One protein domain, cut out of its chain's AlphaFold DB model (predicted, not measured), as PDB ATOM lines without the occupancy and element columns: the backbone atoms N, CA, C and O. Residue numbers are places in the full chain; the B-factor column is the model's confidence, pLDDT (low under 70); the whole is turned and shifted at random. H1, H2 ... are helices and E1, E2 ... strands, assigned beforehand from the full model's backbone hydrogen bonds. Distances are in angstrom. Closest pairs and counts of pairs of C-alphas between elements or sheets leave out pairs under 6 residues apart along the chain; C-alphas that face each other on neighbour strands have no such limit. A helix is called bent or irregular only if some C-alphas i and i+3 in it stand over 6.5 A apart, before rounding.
ATOM      1  N   LEU A  22       6.291  32.656  -3.913       85.00
ATOM      2  CA  LEU A  22       6.330  32.102  -5.268       85.00
ATOM      3  C   LEU A  22       7.647  31.351  -5.493       85.00
ATOM      4  O   LEU A  22       8.730  31.861  -5.192       85.00
ATOM      5  N   ILE A  23       7.544  30.145  -6.043       87.06
ATOM      6  CA  ILE A  23       8.677  29.266  -6.331       87.06
ATOM      7  C   ILE A  23       8.684  28.874  -7.808       87.06
ATOM      8  O   ILE A  23       7.645  28.618  -8.414       87.06
ATOM      9  N   PHE A  24       9.882  28.799  -8.382       89.19
ATOM     10  CA  PHE A  24      10.117  28.269  -9.721       89.19
ATOM     11  C   PHE A  24      10.788  26.908  -9.573       89.19
ATOM     12  O   PHE A  24      11.754  26.776  -8.820       89.19
ATOM     13  N   LYS A  25      10.284  25.892 -10.277       87.88
ATOM     14  CA  LYS A  25      10.825  24.530 -10.224       87.88
ATOM     15  C   LYS A  25      11.175  24.067 -11.625       87.88
ATOM     16  O   LYS A  25      10.321  24.073 -12.506       87.88
ATOM     17  N   ALA A  26      12.414  23.645 -11.822       89.94
ATOM     18  CA  ALA A  26      12.866  23.024 -13.055       89.94
ATOM     19  C   ALA A  26      13.815  21.870 -12.733       89.94
ATOM     20  O   ALA A  26      14.543  21.924 -11.741       89.94
ATOM     21  N   GLY A  27      13.812  20.829 -13.559       87.81
ATOM     22  CA  GLY A  27      14.699  19.690 -13.362       87.81
ATOM     23  C   GLY A  27      14.537  18.600 -14.410       87.81
ATOM     24  O   GLY A  27      13.570  18.573 -15.169       87.81
ATOM     25  N   GLY A  28      15.496  17.678 -14.439       88.12
ATOM     26  CA  GLY A  28      15.398  16.449 -15.222       88.12
ATOM     27  C   GLY A  28      14.526  15.411 -14.517       88.12
ATOM     28  O   GLY A  28      14.450  15.382 -13.287       88.12
ATOM     29  N   ASN A  29      13.867  14.549 -15.283       83.19
ATOM     30  CA  ASN A  29      13.208  13.358 -14.755       83.19
ATOM     31  C   ASN A  29      13.523  12.134 -15.617       83.19
ATOM     32  O   ASN A  29      13.884  12.242 -16.786       83.19
ATOM     33  N   VAL A  30      13.387  10.955 -15.019       82.38
ATOM     34  CA  VAL A  30      13.391   9.682 -15.737       82.38
ATOM     35  C   VAL A  30      12.059   9.020 -15.442       82.38
ATOM     36  O   VAL A  30      11.719   8.813 -14.279       82.38
ATOM     37  N   SER A  31      11.286   8.734 -16.483       76.44
ATOM     38  CA  SER A  31      10.010   8.030 -16.352       76.44
ATOM     39  C   SER A  31      10.104   6.629 -16.939       76.44
ATOM     40  O   SER A  31      10.779   6.421 -17.951       76.44
ATOM     41  N   SER A  32       9.385   5.688 -16.323       71.69
ATOM     42  CA  SER A  32       9.034   4.376 -16.877       71.69
ATOM     43  C   SER A  32       7.515   4.307 -17.104       71.69
ATOM     44  O   SER A  32       6.734   4.897 -16.355       71.69
ATOM     45  N   MET A  33       7.088   3.638 -18.179       68.25
ATOM     46  CA  MET A  33       5.670   3.475 -18.503       68.25
ATOM     47  C   MET A  33       5.219   2.112 -17.980       68.25
ATOM     48  O   MET A  33       5.936   1.123 -18.125       68.25
ATOM     49  N   SER A  34       4.056   2.077 -17.326       63.06
ATOM     50  CA  SER A  34       3.479   0.847 -16.775       63.06
ATOM     51  C   SER A  34       3.279  -0.203 -17.870       63.06
ATOM     52  O   SER A  34       2.890   0.117 -18.994       63.06
ATOM     53  N   GLN A  35       3.502  -1.467 -17.512       55.28
ATOM     54  CA  GLN A  35       3.458  -2.626 -18.402       55.28
ATOM     55  C   GLN A  35       2.130  -2.765 -19.169       55.28
ATOM     56  O   GLN A  35       2.138  -3.215 -20.311       55.28
ATOM     57  N   ALA A  36       1.015  -2.293 -18.596       56.66
ATOM     58  CA  ALA A  36      -0.306  -2.292 -19.237       56.66
ATOM     59  C   ALA A  36      -0.400  -1.379 -20.477       56.66
ATOM     60  O   ALA A  36      -1.223  -1.617 -21.351       56.66
ATOM     61  N   LEU A  37       0.454  -0.355 -20.562       55.56
ATOM     62  CA  LEU A  37       0.593   0.538 -21.719       55.56
ATOM     63  C   LEU A  37       1.833   0.179 -22.568       55.56
ATOM     64  O   LEU A  37       2.053   0.752 -23.630       55.56
ATOM     65  N   SER A  38       2.659  -0.757 -22.083       52.03
ATOM     66  CA  SER A  38       3.896  -1.215 -22.723       52.03
ATOM     67  C   SER A  38       3.683  -2.419 -23.640       52.03
ATOM     68  O   SER A  38       4.589  -2.731 -24.397       52.03
ATOM     69  N   SER A  39       2.537  -3.110 -23.613       53.66
ATOM     70  CA  SER A  39       2.310  -4.241 -24.530       53.66
ATOM     71  C   SER A  39       2.177  -3.815 -25.997       53.66
ATOM     72  O   SER A  39       2.314  -4.650 -26.883       53.66
ATOM     73  N   GLU A  40       1.931  -2.527 -26.255       53.81
ATOM     74  CA  GLU A  40       1.906  -1.937 -27.600       53.81
ATOM     75  C   GLU A  40       3.227  -1.242 -27.992       53.81
ATOM     76  O   GLU A  40       3.405  -0.877 -29.154       53.81
ATOM     77  N   LEU A  41       4.164  -1.059 -27.051       54.91
ATOM     78  CA  LEU A  41       5.458  -0.404 -27.273       54.91
ATOM     79  C   LEU A  41       6.600  -1.371 -26.925       54.91
ATOM     80  O   LEU A  41       6.767  -1.745 -25.771       54.91
ATOM     81  N   ASP A  42       7.419  -1.707 -27.920       52.56
ATOM     82  CA  ASP A  42       8.383  -2.828 -27.981       52.56
ATOM     83  C   ASP A  42       9.473  -2.932 -26.880       52.56
ATOM     84  O   ASP A  42      10.346  -3.790 -26.958       52.56
ATOM     85  N   ALA A  43       9.467  -2.091 -25.843       52.69
ATOM     86  CA  ALA A  43      10.226  -2.290 -24.606       52.69
ATOM     87  C   ALA A  43       9.817  -1.245 -23.549       52.69
ATOM     88  O   ALA A  43       9.573  -0.084 -23.905       52.69
ATOM     89  N   PRO A  44       9.839  -1.580 -22.242       53.88
ATOM     90  CA  PRO A  44       9.739  -0.600 -21.165       53.88
ATOM     91  C   PRO A  44      11.039   0.217 -21.111       53.88
ATOM     92  O   PRO A  44      11.935  -0.024 -20.307       53.88
ATOM     93  N   ILE A  45      11.179   1.174 -22.024       66.56
ATOM     94  CA  ILE A  45      12.354   2.037 -22.090       66.56
ATOM     95  C   ILE A  45      12.132   3.172 -21.096       66.56
ATOM     96  O   ILE A  45      11.279   4.036 -21.307       66.56
ATOM     97  N   SER A  46      12.906   3.184 -20.011       66.94
ATOM     98  CA  SER A  46      13.049   4.372 -19.174       66.94
ATOM     99  C   SER A  46      13.532   5.532 -20.046       66.94
ATOM    100  O   SER A  46      14.569   5.426 -20.707       66.94
ATOM    101  N   LYS A  47      12.773   6.627 -20.097       74.44
ATOM    102  CA  LYS A  47      13.097   7.797 -20.923       74.44
ATOM    103  C   LYS A  47      13.458   8.974 -20.036       74.44
ATOM    104  O   LYS A  47      12.779   9.249 -19.047       74.44
ATOM    105  N   ALA A  48      14.537   9.653 -20.411       81.38
ATOM    106  CA  ALA A  48      14.902  10.931 -19.831       81.38
ATOM    107  C   ALA A  48      13.964  12.023 -20.355       81.38
ATOM    108  O   ALA A  48      13.585  12.035 -21.529       81.38
ATOM    109  N   GLY A  49      13.615  12.943 -19.475       83.94
ATOM    110  CA  GLY A  49      12.743  14.067 -19.740       83.94
ATOM    111  C   GLY A  49      13.117  15.263 -18.876       83.94
ATOM    112  O   GLY A  49      14.128  15.258 -18.165       83.94
ATOM    113  N   PHE A  50      12.283  16.294 -18.927       87.75
ATOM    114  CA  PHE A  50      12.421  17.453 -18.060       87.75
ATOM    115  C   PHE A  50      11.063  17.951 -17.582       87.75
ATOM    116  O   PHE A  50      10.013  17.654 -18.156       87.75
ATOM    117  N   HIS A  51      11.095  18.740 -16.519       89.31
ATOM    118  CA  HIS A  51       9.954  19.486 -16.036       89.31
ATOM    119  C   HIS A  51      10.345  20.929 -15.744       89.31
ATOM    120  O   HIS A  51      11.483  21.212 -15.368       89.31
ATOM    121  N   ALA A  52       9.385  21.827 -15.913       89.94
ATOM    122  CA  ALA A  52       9.495  23.233 -15.562       89.94
ATOM    123  C   ALA A  52       8.133  23.727 -15.077       89.94
ATOM    124  O   ALA A  52       7.098  23.299 -15.584       89.94
ATOM    125  N   GLY A  53       8.104  24.623 -14.101       87.75
ATOM    126  CA  GLY A  53       6.844  25.144 -13.614       87.75
ATOM    127  C   GLY A  53       6.959  26.091 -12.440       87.75
ATOM    128  O   GLY A  53       8.049  26.475 -12.006       87.75
ATOM    129  N   LEU A  54       5.787  26.472 -11.958       89.44
ATOM    130  CA  LEU A  54       5.587  27.478 -10.930       89.44
ATOM    131  C   LEU A  54       4.882  26.837  -9.746       89.44
ATOM    132  O   LEU A  54       4.082  25.920  -9.906       89.44
ATOM    133  N   GLY A  55       5.146  27.339  -8.555       88.38
ATOM    134  CA  GLY A  55       4.412  26.954  -7.367       88.38
ATOM    135  C   GLY A  55       4.346  28.080  -6.365       88.38
ATOM    136  O   GLY A  55       4.914  29.155  -6.562       88.38
ATOM    137  N   SER A  56       3.672  27.793  -5.267       85.69
ATOM    138  CA  SER A  56       3.665  28.645  -4.091       85.69
ATOM    139  C   SER A  56       4.017  27.800  -2.886       85.69
ATOM    140  O   SER A  56       3.457  26.726  -2.729       85.69
ATOM    141  N   ASP A  57       4.907  28.281  -2.034       86.38
ATOM    142  CA  ASP A  57       5.207  27.677  -0.742       86.38
ATOM    143  C   ASP A  57       4.379  28.373   0.333       86.38
ATOM    144  O   ASP A  57       4.488  29.588   0.502       86.38
ATOM    145  N   ILE A  58       3.496  27.621   0.991       84.94
ATOM    146  CA  ILE A  58       2.576  28.126   2.012       84.94
ATOM    147  C   ILE A  58       2.918  27.426   3.333       84.94
ATOM    148  O   ILE A  58       2.600  26.238   3.480       84.94
ATOM    149  N   PRO A  59       3.566  28.113   4.290       84.81
ATOM    150  CA  PRO A  59       3.866  27.521   5.587       84.81
ATOM    151  C   PRO A  59       2.575  27.267   6.373       84.81
ATOM    152  O   PRO A  59       1.670  28.101   6.409       84.81
ATOM    153  N   LEU A  60       2.486  26.091   6.993       80.75
ATOM    154  CA  LEU A  60       1.365  25.679   7.843       80.75
ATOM    155  C   LEU A  60       1.630  25.918   9.330       80.75
ATOM    156  O   LEU A  60       0.695  25.912  10.130       80.75
ATOM    157  N   ASP A  61       2.890  26.113   9.711       80.44
ATOM    158  CA  ASP A  61       3.302  26.393  11.076       80.44
ATOM    159  C   ASP A  61       4.155  27.663  11.148       80.44
ATOM    160  O   ASP A  61       4.893  28.011  10.233       80.44
ATOM    161  N   ALA A  62       4.107  28.346  12.293       72.38
ATOM    162  CA  ALA A  62       4.868  29.578  12.513       72.38
ATOM    163  C   ALA A  62       6.399  29.381  12.467       72.38
ATOM    164  O   ALA A  62       7.142  30.360  12.431       72.38
ATOM    165  N   LYS A  63       6.876  28.128  12.512       74.38
ATOM    166  CA  LYS A  63       8.296  27.768  12.415       74.38
ATOM    167  C   LYS A  63       8.699  27.301  11.009       74.38
ATOM    168  O   LYS A  63       9.853  26.920  10.839       74.38
ATOM    169  N   ASN A  64       7.792  27.332  10.026       72.12
ATOM    170  CA  ASN A  64       8.004  26.882   8.644       72.12
ATOM    171  C   ASN A  64       8.576  25.451   8.528       72.12
ATOM    172  O   ASN A  64       9.301  25.142   7.582       72.12
ATOM    173  N   THR A  65       8.293  24.584   9.500       81.94
ATOM    174  CA  THR A  65       8.709  23.173   9.485       81.94
ATOM    175  C   THR A  65       7.806  22.341   8.574       81.94
ATOM    176  O   THR A  65       8.248  21.338   8.015       81.94
ATOM    177  N   LEU A  66       6.545  22.750   8.411       83.00
ATOM    178  CA  LEU A  66       5.568  22.083   7.562       83.00
ATOM    179  C   LEU A  66       4.982  23.089   6.569       83.00
ATOM    180  O   LEU A  66       4.470  24.129   6.973       83.00
ATOM    181  N   SER A  67       5.009  22.770   5.274       83.62
ATOM    182  CA  SER A  67       4.418  23.617   4.236       83.62
ATOM    183  C   SER A  67       3.620  22.814   3.212       83.62
ATOM    184  O   SER A  67       3.875  21.628   2.985       83.62
ATOM    185  N   ILE A  68       2.630  23.467   2.600       85.50
ATOM    186  CA  ILE A  68       1.946  22.959   1.407       85.50
ATOM    187  C   ILE A  68       2.500  23.708   0.204       85.50
ATOM    188  O   ILE A  68       2.596  24.935   0.211       85.50
ATOM    189  N   GLN A  69       2.826  22.956  -0.847       87.56
ATOM    190  CA  GLN A  69       3.367  23.496  -2.088       87.56
ATOM    191  C   GLN A  69       2.489  23.125  -3.289       87.56
ATOM    192  O   GLN A  69       2.818  22.182  -4.017       87.56
ATOM    193  N   PRO A  70       1.364  23.832  -3.531       84.88
ATOM    194  CA  PRO A  70       0.675  23.712  -4.809       84.88
ATOM    195  C   PRO A  70       1.636  24.097  -5.940       84.88
ATOM    196  O   PRO A  70       2.247  25.169  -5.923       84.88
ATOM    197  N   THR A  71       1.784  23.212  -6.924       83.88
ATOM    198  CA  THR A  71       2.676  23.416  -8.071       83.88
ATOM    199  C   THR A  71       1.950  23.118  -9.375       83.88
ATOM    200  O   THR A  71       1.217  22.141  -9.494       83.88
ATOM    201  N   LEU A  72       2.174  23.968 -10.371       86.12
ATOM    202  CA  LEU A  72       1.786  23.756 -11.754       86.12
ATOM    203  C   LEU A  72       3.049  23.419 -12.541       86.12
ATOM    204  O   LEU A  72       3.937  24.262 -12.679       86.12
ATOM    205  N   LEU A  73       3.136  22.189 -13.046       84.38
ATOM    206  CA  LEU A  73       4.321  21.690 -13.735       84.38
ATOM    207  C   LEU A  73       3.988  21.322 -15.180       84.38
ATOM    208  O   LEU A  73       3.106  20.506 -15.448       84.38
ATOM    209  N   PHE A  74       4.753  21.881 -16.110       84.69
ATOM    210  CA  PHE A  74       4.919  21.315 -17.439       84.69
ATOM    211  C   PHE A  74       5.935  20.176 -17.358       84.69
ATOM    212  O   PHE A  74       7.030  20.358 -16.820       84.69
ATOM    213  N   VAL A  75       5.585  19.002 -17.880       83.94
ATOM    214  CA  VAL A  75       6.447  17.815 -17.858       83.94
ATOM    215  C   VAL A  75       6.520  17.197 -19.249       83.94
ATOM    216  O   VAL A  75       5.507  16.765 -19.802       83.94
ATOM    217  N   GLN A  76       7.738  17.076 -19.768       83.62
ATOM    218  CA  GLN A  76       8.058  16.313 -20.968       83.62
ATOM    219  C   GLN A  76       8.679  14.982 -20.545       83.62
ATOM    220  O   GLN A  76       9.754  14.957 -19.956       83.62
ATOM    221  N   ARG A  77       8.015  13.862 -20.850       70.81
ATOM    222  CA  ARG A  77       8.418  12.520 -20.376       70.81
ATOM    223  C   ARG A  77       9.335  11.746 -21.337       70.81
ATOM    224  O   ARG A  77       9.627  10.581 -21.106       70.81
ATOM    225  N   GLY A  78       9.762  12.365 -22.440       60.88
ATOM    226  CA  GLY A  78      10.720  11.773 -23.389       60.88
ATOM    227  C   GLY A  78      10.223  10.545 -24.167       60.88
ATOM    228  O   GLY A  78      10.981   9.964 -24.944       60.88
ATOM    229  N   TYR A  79       8.964  10.137 -23.986       63.31
ATOM    230  CA  TYR A  79       8.350   9.081 -24.782       63.31
ATOM    231  C   TYR A  79       8.038   9.581 -26.185       63.31
ATOM    232  O   TYR A  79       7.328  10.571 -26.367       63.31
ATOM    233  N   ILE A  80       8.558   8.842 -27.158       54.59
ATOM    234  CA  ILE A  80       8.095   8.850 -28.535       54.59
ATOM    235  C   ILE A  80       7.153   7.661 -28.634       54.59
ATOM    236  O   ILE A  80       7.602   6.515 -28.630       54.59
ATOM    237  N   ALA A  81       5.853   7.929 -28.637       53.94
ATOM    238  CA  ALA A  81       4.892   6.891 -28.955       53.94
ATOM    239  C   ALA A  81       4.840   6.763 -30.481       53.94
ATOM    240  O   ALA A  81       4.496   7.721 -31.176       53.94
ATOM    241  N   ASP A  82       5.255   5.601 -30.983       48.03
ATOM    242  CA  ASP A  82       5.077   5.209 -32.378       48.03
ATOM    243  C   ASP A  82       3.730   4.507 -32.499       48.03
ATOM    244  O   ASP A  82       3.616   3.291 -32.349       48.03
ATOM    245  N   PHE A  83       2.681   5.285 -32.746       52.97
ATOM    246  CA  PHE A  83       1.373   4.701 -32.998       52.97
ATOM    247  C   PHE A  83       1.338   4.197 -34.444       52.97
ATOM    248  O   PHE A  83       1.481   4.976 -35.394       52.97
ATOM    249  N   LYS A  84       1.141   2.887 -34.632       49.66
ATOM    250  CA  LYS A  84       0.782   2.331 -35.943       49.66
ATOM    251  C   LYS A  84      -0.688   2.645 -36.211       49.66
ATOM    252  O   LYS A  84      -1.570   1.928 -35.749       49.66
ATOM    253  N   VAL A  85      -0.959   3.704 -36.971       52.06
ATOM    254  CA  VAL A  85      -2.307   3.993 -37.482       52.06
ATOM    255  C   VAL A  85      -2.355   3.535 -38.940       52.06
ATOM    256  O   VAL A  85      -1.956   4.255 -39.857       52.06
ATOM    257  N   GLY A  86      -2.777   2.289 -39.165       61.91
ATOM    258  CA  GLY A  86      -2.766   1.676 -40.499       61.91
ATOM    259  C   GLY A  86      -1.342   1.495 -41.053       61.91
ATOM    260  O   GLY A  86      -0.504   0.872 -40.409       61.91
ATOM    261  N   THR A  87      -1.055   2.030 -42.249       52.97
ATOM    262  CA  THR A  87       0.266   1.966 -42.920       52.97
ATOM    263  C   THR A  87       1.190   3.151 -42.617       52.97
ATOM    264  O   THR A  87       2.291   3.224 -43.164       52.97
ATOM    265  N   ARG A  88       0.769   4.103 -41.773       46.06
ATOM    266  CA  ARG A  88       1.531   5.326 -41.478       46.06
ATOM    267  C   ARG A  88       2.056   5.320 -40.044       46.06
ATOM    268  O   ARG A  88       1.368   4.911 -39.112       46.06
ATOM    269  N   ARG A  89       3.291   5.799 -39.891       49.19
ATOM    270  CA  ARG A  89       3.997   5.944 -38.617       49.19
ATOM    271  C   ARG A  89       3.832   7.384 -38.134       49.19
ATOM    272  O   ARG A  89       4.240   8.303 -38.843       49.19
ATOM    273  N   ALA A  90       3.204   7.580 -36.978       50.19
ATOM    274  CA  ALA A  90       3.025   8.896 -36.369       50.19
ATOM    275  C   ALA A  90       3.796   8.959 -35.045       50.19
ATOM    276  O   ALA A  90       3.459   8.268 -34.088       50.19
ATOM    277  N   THR A  91       4.830   9.800 -35.008       52.44
ATOM    278  CA  THR A  91       5.663  10.055 -33.829       52.44
ATOM    279  C   THR A  91       5.075  11.226 -33.049       52.44
ATOM    280  O   THR A  91       5.077  12.353 -33.536       52.44
ATOM    281  N   THR A  92       4.581  10.973 -31.836       55.69
ATOM    282  CA  THR A  92       4.088  12.035 -30.940       55.69
ATOM    283  C   THR A  92       4.932  12.095 -29.674       55.69
ATOM    284  O   THR A  92       5.186  11.069 -29.040       55.69
ATOM    285  N   THR A  93       5.362  13.302 -29.299       56.50
ATOM    286  CA  THR A  93       5.985  13.578 -28.002       56.50
ATOM    287  C   THR A  93       4.904  13.843 -26.962       56.50
ATOM    288  O   THR A  93       4.044  14.709 -27.122       56.50
ATOM    289  N   LEU A  94       4.929  13.064 -25.882       61.19
ATOM    290  CA  LEU A  94       3.926  13.152 -24.826       61.19
ATOM    291  C   LEU A  94       4.294  14.263 -23.826       61.19
ATOM    292  O   LEU A  94       5.136  14.073 -22.941       61.19
ATOM    293  N   ASN A  95       3.657  15.424 -23.995       61.78
ATOM    294  CA  ASN A  95       3.782  16.593 -23.125       61.78
ATOM    295  C   ASN A  95       2.536  16.727 -22.247       61.78
ATOM    296  O   ASN A  95       1.416  16.668 -22.754       61.78
ATOM    297  N   TYR A  96       2.723  16.942 -20.946       65.81
ATOM    298  CA  TYR A  96       1.618  17.022 -19.993       65.81
ATOM    299  C   TYR A  96       1.727  18.263 -19.112       65.81
ATOM    300  O   TYR A  96       2.809  18.609 -18.634       65.81
ATOM    301  N   LEU A  97       0.580  18.883 -18.845       65.69
ATOM    302  CA  LEU A  97       0.396  19.761 -17.694       65.69
ATOM    303  C   LEU A  97      -0.045  18.881 -16.528       65.69
ATOM    304  O   LEU A  97      -1.078  18.217 -16.612       65.69
ATOM    305  N   THR A  98       0.746  18.841 -15.462       56.53
ATOM    306  CA  THR A  98       0.432  18.042 -14.276       56.53
ATOM    307  C   THR A  98       0.300  18.942 -13.057       56.53
ATOM    308  O   THR A  98       1.140  19.807 -12.802       56.53
ATOM    309  N   CYS A  99      -0.753  18.692 -12.287       57.25
ATOM    310  CA  CYS A  99      -0.862  19.118 -10.902       57.25
ATOM    311  C   CYS A  99      -0.527  17.881 -10.055       57.25
ATOM    312  O   CYS A  99      -1.269  16.900 -10.131       57.25
TER     313      CYS A  99
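What this domain is: This is residues 22 to 99 of the 102 residues of the protein "OMP_b-brl_2 domain-containing protein" of Siphonobacter sp. BAB-5405 (UniProt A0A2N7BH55). What shape do these atoms make? A single twisted antiparallel sheet of four long strands, three of them, E1, E2 and E3, bent, makes a rod, with the loop after E2 at one end and the tip of the hairpin E3 and E4 at the other. The small helix H1 sits off the sheet, in the stretch that joins E1 to E2. What is it built of? The printed part has 78 residues, mostly strand, with the named elements E1, H1, E2, E3 and E4 along the chain and the sheet order E1, E2, E3, E4. How large is its outline? It is only just extended, close to loose, with a radius of gyration of the C-alphas of 17.5 A and spans of 61 by 20 by 17 A.

Where its parts are: Where are the inner strands? E3, residues 71 to 85, is the longest strand at 35.6 A and bends by 63 degrees at residue 82. E2, residues 47 to 59, is 34.3 A long and bends by 62 degrees at residue 54. Where are the edge strands? E1, residues 22 to 31, begins with C-alpha 22 at (6.330, 32.102, -5.268), is 26.8 A long and bends by 60 degrees at residue 28. E4, residues 88 to 98, is 30.0 A long and ends with C-alpha 98 at (0.432, 18.042, -14.276). Where is the helix? H1 is residues 35 to 38, with C-alpha 35 at (3.458, -2.626, -18.402).

How they stand to each other: How do the strands pair? E2 and E3 form a hairpin at 155 degrees, with N 52 and O 74 2.9 A apart, within hydrogen-bond range. E3 and E4 form a hairpin at 165 degrees, with N 75 and O 96 2.9 A apart, within that range; E2, E3 and E4 make a meander, each strand the antiparallel neighbour of the one before. What is beside E2 on the sheet's edge? E1 is its antiparallel neighbour at 152 degrees, with N 25 and O 53 2.9 A apart, within range. Where does H1 stand? H1 is not on the sheet and is apart from E3 and E4; it is too short for an O i to N i+4 pair, and its one O i to N i+3 pair is within range.

The domain as a whole: How far does it reach? The C-alphas of Ala 62 and Thr 87, the two farthest apart, are 62.1 A from each other. Are there cuts or long links? The printed part has no cut, and the link from E2 to E3, 11 residues, is long. Where is confidence low? The mean pLDDT of the printed part is 71.0, and residues 33 to 46 and 78 to 99 are under 70.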